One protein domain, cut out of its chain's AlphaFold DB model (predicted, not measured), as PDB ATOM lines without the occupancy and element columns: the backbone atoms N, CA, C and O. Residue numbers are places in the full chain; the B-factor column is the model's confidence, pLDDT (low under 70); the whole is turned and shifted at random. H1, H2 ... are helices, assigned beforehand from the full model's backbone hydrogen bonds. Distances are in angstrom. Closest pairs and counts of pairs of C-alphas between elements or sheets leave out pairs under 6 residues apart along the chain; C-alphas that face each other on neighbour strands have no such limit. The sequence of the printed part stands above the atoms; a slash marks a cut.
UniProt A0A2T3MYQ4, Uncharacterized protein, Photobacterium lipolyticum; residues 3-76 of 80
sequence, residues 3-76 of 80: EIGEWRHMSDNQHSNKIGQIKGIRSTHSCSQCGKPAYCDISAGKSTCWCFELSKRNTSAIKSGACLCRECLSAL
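This is residues 3 to 76 of the 80 residues of an uncharacterized protein of Photobacterium lipolyticum (UniProt A0A2T3MYQ4). Little regular structure is here: mostly looped chain with short helices, H1 and H2 at one end of the long axis and residues 58 to 61 at the other. The 74 printed residues hold four named helices, H1 to H4 in order, and no named strand; the class is all helix, with 26 residues in named elements. It is compact, with a radius of gyration of the C-alphas of 12.7 A, and spans 38 by 23 by 22 A.

H1, residues 3 to 7, is close to but not clearly touching H2, residues 12 to 22; the closest C-alphas, of Trp 7 and His 15, are 7.3 A apart. Residues 29 to 30 pair antiparallel with 37 to 38. H3, residues 50 to 53, and H4, residues 70 to 75, are close but not clearly touching, the closest C-alphas, of Cys 51 and Arg 70, 7.7 A apart. Every O i to N i+4 pair is within hydrogen-bond range in H2 and H4; H1 has 0 of 1, and 1 of 2 O i to N i+3 pairs; H3 is too short for an i+4 pair.

H1 begins at C-alpha 3 (265.892, 215.003, 128.647); H2 is 15.2 A long; H4 ends at C-alpha 75 (255.074, 218.856, 114.700).

The printed part has no cut. The links H2 to H3 and H3 to H4 are long. Residues 3 to 6 have pLDDT under 70.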
ATOM      1  N   GLU A   3     264.710 214.438 129.316       51.66
ATOM      2  CA  GLU A   3     265.892 215.003 128.647       51.66
ATOM      3  C   GLU A   3     266.504 216.226 129.377       51.66
ATOM      4  O   GLU A   3     267.718 216.411 129.344       51.66
ATOM      5  N   ILE A   4     265.701 217.032 130.092       55.66
ATOM      6  CA  ILE A   4     266.202 218.154 130.919       55.66
ATOM      7  C   ILE A   4     266.737 217.652 132.272       55.66
ATOM      8  O   ILE A   4     267.713 218.195 132.791       55.66
ATOM      9  N   GLY A   5     266.134 216.600 132.834       61.78
ATOM     10  CA  GLY A   5     266.552 216.006 134.107       61.78
ATOM     11  C   GLY A   5     267.932 215.356 134.032       61.78
ATOM     12  O   GLY A   5     268.699 215.462 134.982       61.78
ATOM     13  N   GLU A   6     268.276 214.779 132.883       69.88
ATOM     14  CA  GLU A   6     269.577 214.144 132.644       69.88
ATOM     15  C   GLU A   6     270.688 215.144 132.317       69.88
ATOM     16  O   GLU A   6     271.871 214.843 132.482       69.88
ATOM     17  N   TRP A   7     270.331 216.366 131.911       76.81
ATOM     18  CA  TRP A   7     271.304 217.402 131.575       76.81
ATOM     19  C   TRP A   7     272.229 217.708 132.758       76.81
ATOM     20  O   TRP A   7     273.432 217.837 132.580       76.81
ATOM     21  N   ARG A   8     271.714 217.733 133.992       81.06
ATOM     22  CA  ARG A   8     272.533 217.981 135.196       81.06
ATOM     23  C   ARG A   8     273.598 216.906 135.469       81.06
ATOM     24  O   ARG A   8     274.507 217.162 136.249       81.06
ATOM     25  N   HIS A   9     273.458 215.714 134.885       83.69
ATOM     26  CA  HIS A   9     274.376 214.584 135.070       83.69
ATOM     27  C   HIS A   9     275.362 214.428 133.904       83.69
ATOM     28  O   HIS A   9     276.273 213.604 133.969       83.69
ATOM     29  N   MET A  10     275.192 215.203 132.833       85.50
ATOM     30  CA  MET A  10     276.087 215.180 131.683       85.50
ATOM     31  C   MET A  10     277.318 216.056 131.935       85.50
ATOM     32  O   MET A  10     277.228 217.172 132.439       85.50
ATOM     33  N   SER A  11     278.477 215.547 131.529       89.62
ATOM     34  CA  SER A  11     279.717 216.321 131.434       89.62
ATOM     35  C   SER A  11     279.641 217.383 130.330       89.62
ATOM     36  O   SER A  11     278.855 217.269 129.387       89.62
ATOM     37  N   ASP A  12     280.529 218.374 130.387       87.44
ATOM     38  CA  ASP A  12     280.599 219.470 129.407       87.44
ATOM     39  C   ASP A  12     280.769 218.962 127.958       87.44
ATOM     40  O   ASP A  12     280.119 219.423 127.014       87.44
ATOM     41  N   ASN A  13     281.560 217.896 127.785       88.88
ATOM     42  CA  ASN A  13     281.710 217.221 126.497       88.88
ATOM     43  C   ASN A  13     280.389 216.592 126.021       88.88
ATOM     44  O   ASN A  13     280.022 216.721 124.851       88.88
ATOM     45  N   GLN A  14     279.644 215.939 126.917       89.62
ATOM     46  CA  GLN A  14     278.346 215.347 126.591       89.62
ATOM     47  C   GLN A  14     277.310 216.419 126.231       89.62
ATOM     48  O   GLN A  14     276.591 216.235 125.245       89.62
ATOM     49  N   HIS A  15     277.283 217.556 126.938       89.12
ATOM     50  CA  HIS A  15     276.453 218.710 126.564       89.12
ATOM     51  C   HIS A  15     276.806 219.230 125.184       89.12
ATOM     52  O   HIS A  15     275.930 219.337 124.329       89.12
ATOM     53  N   SER A  16     278.086 219.502 124.938       91.06
ATOM     54  CA  SER A  16     278.563 220.014 123.653       91.06
ATOM     55  C   SER A  16     278.196 219.074 122.504       91.06
ATOM     56  O   SER A  16     277.701 219.512 121.462       91.06
ATOM     57  N   ASN A  17     278.341 217.763 122.712       90.88
ATOM     58  CA  ASN A  17     277.943 216.748 121.741       90.88
ATOM     59  C   ASN A  17     276.431 216.772 121.479       90.88
ATOM     60  O   ASN A  17     276.018 216.776 120.318       90.88
ATOM     61  N   LYS A  18     275.610 216.819 122.536       90.00
ATOM     62  CA  LYS A  18     274.143 216.855 122.441       90.00
ATOM     63  C   LYS A  18     273.655 218.132 121.755       90.00
ATOM     64  O   LYS A  18     272.824 218.060 120.853       90.00
ATOM     65  N   ILE A  19     274.226 219.290 122.096       90.88
ATOM     66  CA  ILE A  19     273.961 220.566 121.416       90.88
ATOM     67  C   ILE A  19     274.347 220.467 119.939       90.88
ATOM     68  O   ILE A  19     273.583 220.907 119.082       90.88
ATOM     69  N   GLY A  20     275.492 219.857 119.620       93.00
ATOM     70  CA  GLY A  20     275.918 219.632 118.239       93.00
ATOM     71  C   GLY A  20     274.919 218.793 117.437       93.00
ATOM     72  O   GLY A  20     274.658 219.107 116.278       93.00
ATOM     73  N   GLN A  21     274.317 217.773 118.053       92.56
ATOM     74  CA  GLN A  21     273.253 216.970 117.439       92.56
ATOM     75  C   GLN A  21     271.971 217.791 117.226       92.56
ATOM     76  O   GLN A  21     271.384 217.744 116.151       92.56
ATOM     77  N   ILE A  22     271.552 218.572 118.230       89.12
ATOM     78  CA  ILE A  22     270.336 219.404 118.168       89.12
ATOM     79  C   ILE A  22     270.471 220.510 117.115       89.12
ATOM     80  O   ILE A  22     269.529 220.769 116.372       89.12
ATOM     81  N   LYS A  23     271.648 221.139 117.016       91.00
ATOM     82  CA  LYS A  23     271.946 222.186 116.027       91.00
ATOM     83  C   LYS A  23     272.228 221.639 114.622       91.00
ATOM     84  O   LYS A  23     272.461 222.427 113.712       91.00
ATOM     85  N   GLY A  24     272.258 220.317 114.439       91.12
ATOM     86  CA  GLY A  24     272.563 219.692 113.151       91.12
ATOM     87  C   GLY A  24     274.033 219.781 112.723       91.12
ATOM     88  O   GLY A  24     274.347 219.445 111.587       91.12
ATOM     89  N   ILE A  25     274.939 220.189 113.621       93.56
ATOM     90  CA  ILE A  25     276.399 220.158 113.401       93.56
ATOM     91  C   ILE A  25     276.877 218.704 113.326       93.56
ATOM     92  O   ILE A  25     277.764 218.364 112.548       93.56
ATOM     93  N   ARG A  26     276.272 217.831 114.139       92.62
ATOM     94  CA  ARG A  26     276.450 216.381 114.067       92.62
ATOM     95  C   ARG A  26     275.189 215.756 113.513       92.62
ATOM     96  O   ARG A  26     274.103 215.970 114.044       92.62
ATOM     97  N   SER A  27     275.357 214.941 112.484       95.69
ATOM     98  CA  SER A  27     274.253 214.308 111.778       95.69
ATOM     99  C   SER A  27     274.574 212.856 111.470       95.69
ATOM    100  O   SER A  27     275.735 212.484 111.336       95.69
ATOM    101  N   THR A  28     273.526 212.052 111.351       95.50
ATOM    102  CA  THR A  28     273.623 210.670 110.855       95.50
ATOM    103  C   THR A  28     272.979 210.516 109.483       95.50
ATOM    104  O   THR A  28     273.359 209.631 108.728       95.50
ATOM    105  N   HIS A  29     271.999 211.363 109.161       94.44
ATOM    106  CA  HIS A  29     271.255 211.341 107.906       94.44
ATOM    107  C   HIS A  29     270.518 212.677 107.715       94.44
ATOM    108  O   HIS A  29     270.517 213.538 108.597       94.44
ATOM    109  N   SER A  30     269.866 212.847 106.571       95.00
ATOM    110  CA  SER A  30     268.975 213.982 106.321       95.00
ATOM    111  C   SER A  30     267.527 213.602 106.618       95.00
ATOM    112  O   SER A  30     267.083 212.514 106.256       95.00
ATOM    113  N   CYS A  31     266.781 214.501 107.261       94.56
ATOM    114  CA  CYS A  31     265.360 214.331 107.554       94.56
ATOM    115  C   CYS A  31     264.568 214.101 106.262       94.56
ATOM    116  O   CYS A  31     264.619 214.934 105.355       94.56
ATOM    117  N   SER A  32     263.777 213.029 106.196       92.31
ATOM    118  CA  SER A  32     263.012 212.699 104.986       92.31
ATOM    119  C   SER A  32     261.885 213.688 104.664       92.31
ATOM    120  O   SER A  32     261.355 213.651 103.560       92.31
ATOM    121  N   GLN A  33     261.503 214.558 105.607       93.44
ATOM    122  CA  GLN A  33     260.429 215.541 105.424       93.44
ATOM    123  C   GLN A  33     260.937 216.931 105.031       93.44
ATOM    124  O   GLN A  33     260.307 217.601 104.222       93.44
ATOM    125  N   CYS A  34     262.051 217.392 105.608       94.62
ATOM    126  CA  CYS A  34     262.544 218.760 105.396       94.62
ATOM    127  C   CYS A  34     263.976 218.841 104.853       94.62
ATOM    128  O   CYS A  34     264.484 219.940 104.655       94.62
ATOM    129  N   GLY A  35     264.662 217.710 104.670       93.94
ATOM    130  CA  GLY A  35     266.039 217.649 104.171       93.94
ATOM    131  C   GLY A  35     267.114 218.140 105.149       93.94
ATOM    132  O   GLY A  35     268.298 217.923 104.898       93.94
ATOM    133  N   LYS A  36     266.739 218.763 106.274       95.31
ATOM    134  CA  LYS A  36     267.687 219.233 107.293       95.31
ATOM    135  C   LYS A  36     268.435 218.066 107.962       95.31
ATOM    136  O   LYS A  36     267.889 216.961 108.031       95.31
ATOM    137  N   PRO A  37     269.635 218.305 108.523       95.81
ATOM    138  CA  PRO A  37     270.366 217.301 109.289       95.81
ATOM    139  C   PRO A  37     269.533 216.701 110.429       95.81
ATOM    140  O   PRO A  37     268.846 217.417 111.161       95.81
ATOM    141  N   ALA A  38     269.613 215.382 110.591       95.31
ATOM    142  CA  ALA A  38     268.956 214.640 111.651       95.31
ATOM    143  C   ALA A  38     269.924 213.636 112.294       95.31
ATOM    144  O   ALA A  38     270.707 212.932 111.643       95.31
ATOM    145  N   TYR A  39     269.857 213.559 113.620       94.88
ATOM    146  CA  TYR A  39     270.670 212.640 114.400       94.88
ATOM    147  C   TYR A  39     269.803 211.517 114.963       94.88
ATOM    148  O   TYR A  39     268.829 211.789 115.662       94.88
ATOM    149  N   CYS A  40     270.160 210.268 114.675       93.38
ATOM    150  CA  CYS A  40     269.564 209.076 115.267       93.38
ATOM    151  C   CYS A  40     270.653 208.315 116.021       93.38
ATOM    152  O   CYS A  40     271.644 207.891 115.430       93.38
ATOM    153  N   ASP A  41     270.471 208.135 117.326       92.94
ATOM    154  CA  ASP A  41     271.445 207.426 118.158       92.94
ATOM    155  C   ASP A  41     271.593 205.950 117.735       92.94
ATOM    156  O   ASP A  41     272.702 205.424 117.777       92.94
ATOM    157  N   ILE A  42     270.530 205.310 117.224       93.62
ATOM    158  CA  ILE A  42     270.599 203.941 116.678       93.62
ATOM    159  C   ILE A  42     271.476 203.896 115.424       93.62
ATOM    160  O   ILE A  42     272.362 203.052 115.315       93.62
ATOM    161  N   SER A  43     271.298 204.845 114.501       92.75
ATOM    162  CA  SER A  43     272.163 204.967 113.319       92.75
ATOM    163  C   SER A  43     273.616 205.288 113.686       92.75
ATOM    164  O   SER A  43     274.520 204.969 112.924       92.75
ATOM    165  N   ALA A  44     273.847 205.893 114.854       92.75
ATOM    166  CA  ALA A  44     275.175 206.125 115.415       92.75
ATOM    167  C   ALA A  44     275.732 204.926 116.216       92.75
ATOM    168  O   ALA A  44     276.755 205.075 116.885       92.75
ATOM    169  N   GLY A  45     275.079 203.759 116.174       94.38
ATOM    170  CA  GLY A  45     275.542 202.523 116.812       94.38
ATOM    171  C   GLY A  45     275.087 202.319 118.261       94.38
ATOM    172  O   GLY A  45     275.608 201.433 118.936       94.38
ATOM    173  N   LYS A  46     274.140 203.118 118.766       93.44
ATOM    174  CA  LYS A  46     273.555 202.928 120.103       93.44
ATOM    175  C   LYS A  46     272.306 202.045 120.056       93.44
ATOM    176  O   LYS A  46     271.762 201.751 118.998       93.44
ATOM    177  N   SER A  47     271.827 201.637 121.227       93.12
ATOM    178  CA  SER A  47     270.639 200.786 121.381       93.12
ATOM    179  C   SER A  47     269.318 201.557 121.487       93.12
ATOM    180  O   SER A  47     268.255 200.982 121.270       93.12
ATOM    181  N   THR A  48     269.358 202.849 121.817       90.94
ATOM    182  CA  THR A  48     268.172 203.698 122.012       90.94
ATOM    183  C   THR A  48     268.273 204.970 121.181       90.94
ATOM    184  O   THR A  48     269.363 205.346 120.762       90.94
ATOM    185  N   CYS A  49     267.140 205.634 120.926       90.50
ATOM    186  CA  CYS A  49     267.086 206.932 120.255       90.50
ATOM    187  C   CYS A  49     266.258 207.936 121.052       90.50
ATOM    188  O   CYS A  49     265.244 207.566 121.638       90.50
ATOM    189  N   TRP A  50     266.650 209.215 121.018       89.00
ATOM    190  CA  TRP A  50     265.916 210.308 121.675       89.00
ATOM    191  C   TRP A  50     264.431 210.357 121.283       89.00
ATOM    192  O   TRP A  50     263.598 210.785 122.074       89.00
ATOM    193  N   CYS A  51     264.066 209.913 120.073       89.81
ATOM    194  CA  CYS A  51     262.672 209.938 119.632       89.81
ATOM    195  C   CYS A  51     261.774 208.984 120.432       89.81
ATOM    196  O   CYS A  51     260.561 209.167 120.427       89.81
ATOM    197  N   PHE A  52     262.349 208.008 121.146       89.75
ATOM    198  CA  PHE A  52     261.604 207.090 122.011       89.75
ATOM    199  C   PHE A  52     261.121 207.768 123.297       89.75
ATOM    200  O   PHE A  52     260.193 207.279 123.932       89.75
ATOM    201  N   GLU A  53     261.726 208.896 123.671       86.62
ATOM    202  CA  GLU A  53     261.318 209.692 124.830       86.62
ATOM    203  C   GLU A  53     260.172 210.662 124.502       86.62
ATOM    204  O   GLU A  53     259.613 211.295 125.402       86.62
ATOM    205  N   LEU A  54     259.819 210.805 123.218       87.00
ATOM    206  CA  LEU A  54     258.664 211.585 122.797       87.00
ATOM    207  C   LEU A  54     257.377 210.769 122.915       87.00
ATOM    208  O   LEU A  54     257.338 209.578 122.611       87.00
ATOM    209  N   SER A  55     256.288 211.456 123.259       89.62
ATOM    210  CA  SER A  55     254.939 210.914 123.098       89.62
ATOM    211  C   SER A  55     254.743 210.416 121.668       89.62
ATOM    212  O   SER A  55     255.163 211.086 120.717       89.62
ATOM    213  N   LYS A  56     254.100 209.251 121.518       90.88
ATOM    214  CA  LYS A  56     253.882 208.625 120.210       90.88
ATOM    215  C   LYS A  56     253.176 209.598 119.265       90.88
ATOM    216  O   LYS A  56     252.155 210.193 119.600       90.88
ATOM    217  N   ARG A  57     253.758 209.760 118.080       92.62
ATOM    218  CA  ARG A  57     253.262 210.630 117.012       92.62
ATOM    219  C   ARG A  57     252.625 209.783 115.927       92.62
ATOM    220  O   ARG A  57     253.087 208.672 115.656       92.62
ATOM    221  N   ASN A  58     251.601 210.317 115.278       92.50
ATOM    222  CA  ASN A  58     250.996 209.664 114.134       92.50
ATOM    223  C   ASN A  58     251.951 209.742 112.936       92.50
ATOM    224  O   ASN A  58     252.116 210.787 112.311       92.50
ATOM    225  N   THR A  59     252.594 208.614 112.635       91.50
ATOM    226  CA  THR A  59     253.587 208.465 111.559       91.50
ATOM    227  C   THR A  59     253.033 207.706 110.353       91.50
ATOM    228  O   THR A  59     253.795 207.312 109.480       91.50
ATOM    229  N   SER A  60     251.709 207.542 110.259       90.56
ATOM    230  CA  SER A  60     251.052 206.749 109.205       90.56
ATOM    231  C   SER A  60     251.341 207.255 107.787       90.56
ATOM    232  O   SER A  60     251.350 206.477 106.840       90.56
ATOM    233  N   ALA A  61     251.607 208.556 107.637       88.12
ATOM    234  CA  ALA A  61     251.970 209.183 106.364       88.12
ATOM    235  C   ALA A  61     253.483 209.153 106.065       88.12
ATOM    236  O   ALA A  61     253.922 209.632 105.019       88.12
ATOM    237  N   ILE A  62     254.298 208.628 106.983       88.19
ATOM    238  CA  ILE A  62     255.753 208.576 106.860       88.19
ATOM    239  C   ILE A  62     256.158 207.180 106.396       88.19
ATOM    240  O   ILE A  62     255.692 206.171 106.922       88.19
ATOM    241  N   LYS A  63     257.059 207.111 105.410       85.12
ATOM    242  CA  LYS A  63     257.584 205.836 104.913       85.12
ATOM    243  C   LYS A  63     258.202 205.037 106.064       85.12
ATOM    244  O   LYS A  63     259.036 205.556 106.805       85.12
ATOM    245  N   SER A  64     257.838 203.760 106.173       79.12
ATOM    246  CA  SER A  64     258.401 202.858 107.178       79.12
ATOM    247  C   SER A  64     259.932 202.860 107.126       79.12
ATOM    248  O   SER A  64     260.529 202.753 106.054       79.12
ATOM    249  N   GLY A  65     260.560 203.005 108.293       76.62
ATOM    250  CA  GLY A  65     262.017 203.071 108.428       76.62
ATOM    251  C   GLY A  65     262.646 204.440 108.138       76.62
ATOM    252  O   GLY A  65     263.858 204.570 108.277       76.62
ATOM    253  N   ALA A  66     261.870 205.467 107.769       85.44
ATOM    254  CA  ALA A  66     262.384 206.827 107.630       85.44
ATOM    255  C   ALA A  66     262.359 207.575 108.975       85.44
ATOM    256  O   ALA A  66     261.334 207.630 109.658       85.44
ATOM    257  N   CYS A  67     263.488 208.179 109.348       90.81
ATOM    258  CA  CYS A  67     263.590 209.040 110.522       90.81
ATOM    259  C   CYS A  67     263.340 210.514 110.165       90.81
ATOM    260  O   CYS A  67     263.700 210.996 109.087       90.81
ATOM    261  N   LEU A  68     262.751 211.242 111.116       93.75
ATOM    262  CA  LEU A  68     262.515 212.681 111.032       93.75
ATOM    263  C   LEU A  68     263.400 213.437 112.030       93.75
ATOM    264  O   LEU A  68     263.769 212.905 113.080       93.75
ATOM    265  N   CYS A  69     263.710 214.700 111.729       93.94
ATOM    266  CA  CYS A  69     264.344 215.584 112.705       93.94
ATOM    267  C   CYS A  69     263.387 215.901 113.868       93.94
ATOM    268  O   CYS A  69     262.171 215.720 113.769       93.94
ATOM    269  N   ARG A  70     263.947 216.422 114.968       91.81
ATOM    270  CA  ARG A  70     263.204 216.790 116.187       91.81
ATOM    271  C   ARG A  70     262.029 217.722 115.906       91.81
ATOM    272  O   ARG A  70     260.939 217.486 116.421       91.81
ATOM    273  N   GLU A  71     262.244 218.734 115.068       92.75
ATOM    274  CA  GLU A  71     261.217 219.705 114.674       92.75
ATOM    275  C   GLU A  71     260.063 219.018 113.928       92.75
ATOM    276  O   GLU A  71     258.913 219.112 114.351       92.75
ATOM    277  N   CYS A  72     260.365 218.273 112.858       94.62
ATOM    278  CA  CYS A  72     259.346 217.620 112.035       94.62
ATOM    279  C   CYS A  72     258.569 216.555 112.808       94.62
ATOM    280  O   CYS A  72     257.348 216.518 112.713       94.62
ATOM    281  N   LEU A  73     259.255 215.721 113.599       93.56
ATOM    282  CA  LEU A  73     258.595 214.681 114.384       93.56
ATOM    283  C   LEU A  73     257.669 215.281 115.448       93.56
ATOM    284  O   LEU A  73     256.551 214.810 115.628       93.56
ATOM    285  N   SER A  74     258.110 216.338 116.137       91.94
ATOM    286  CA  SER A  74     257.317 216.981 117.195       91.94
ATOM    287  C   SER A  74     256.122 217.770 116.657       91.94
ATOM    288  O   SER A  74     255.165 217.987 117.398       91.94
ATOM    289  N   ALA A  75     256.171 218.183 115.388       93.75
ATOM    290  CA  ALA A  75     255.074 218.856 114.700       93.75
ATOM    291  C   ALA A  75     253.967 217.894 114.232       93.75
ATOM    292  O   ALA A  75     252.873 218.347 113.903       93.75
ATOM    293  N   LEU A  76     254.226 216.581 114.199       94.12
ATOM    294  CA  LEU A  76     253.195 215.605 113.858       94.12
ATOM    295  C   LEU A  76     252.102 215.561 114.939       94.12
ATOM    296  O   LEU A  76     252.398 215.746 116.129       94.12
TER     297      LEU A  76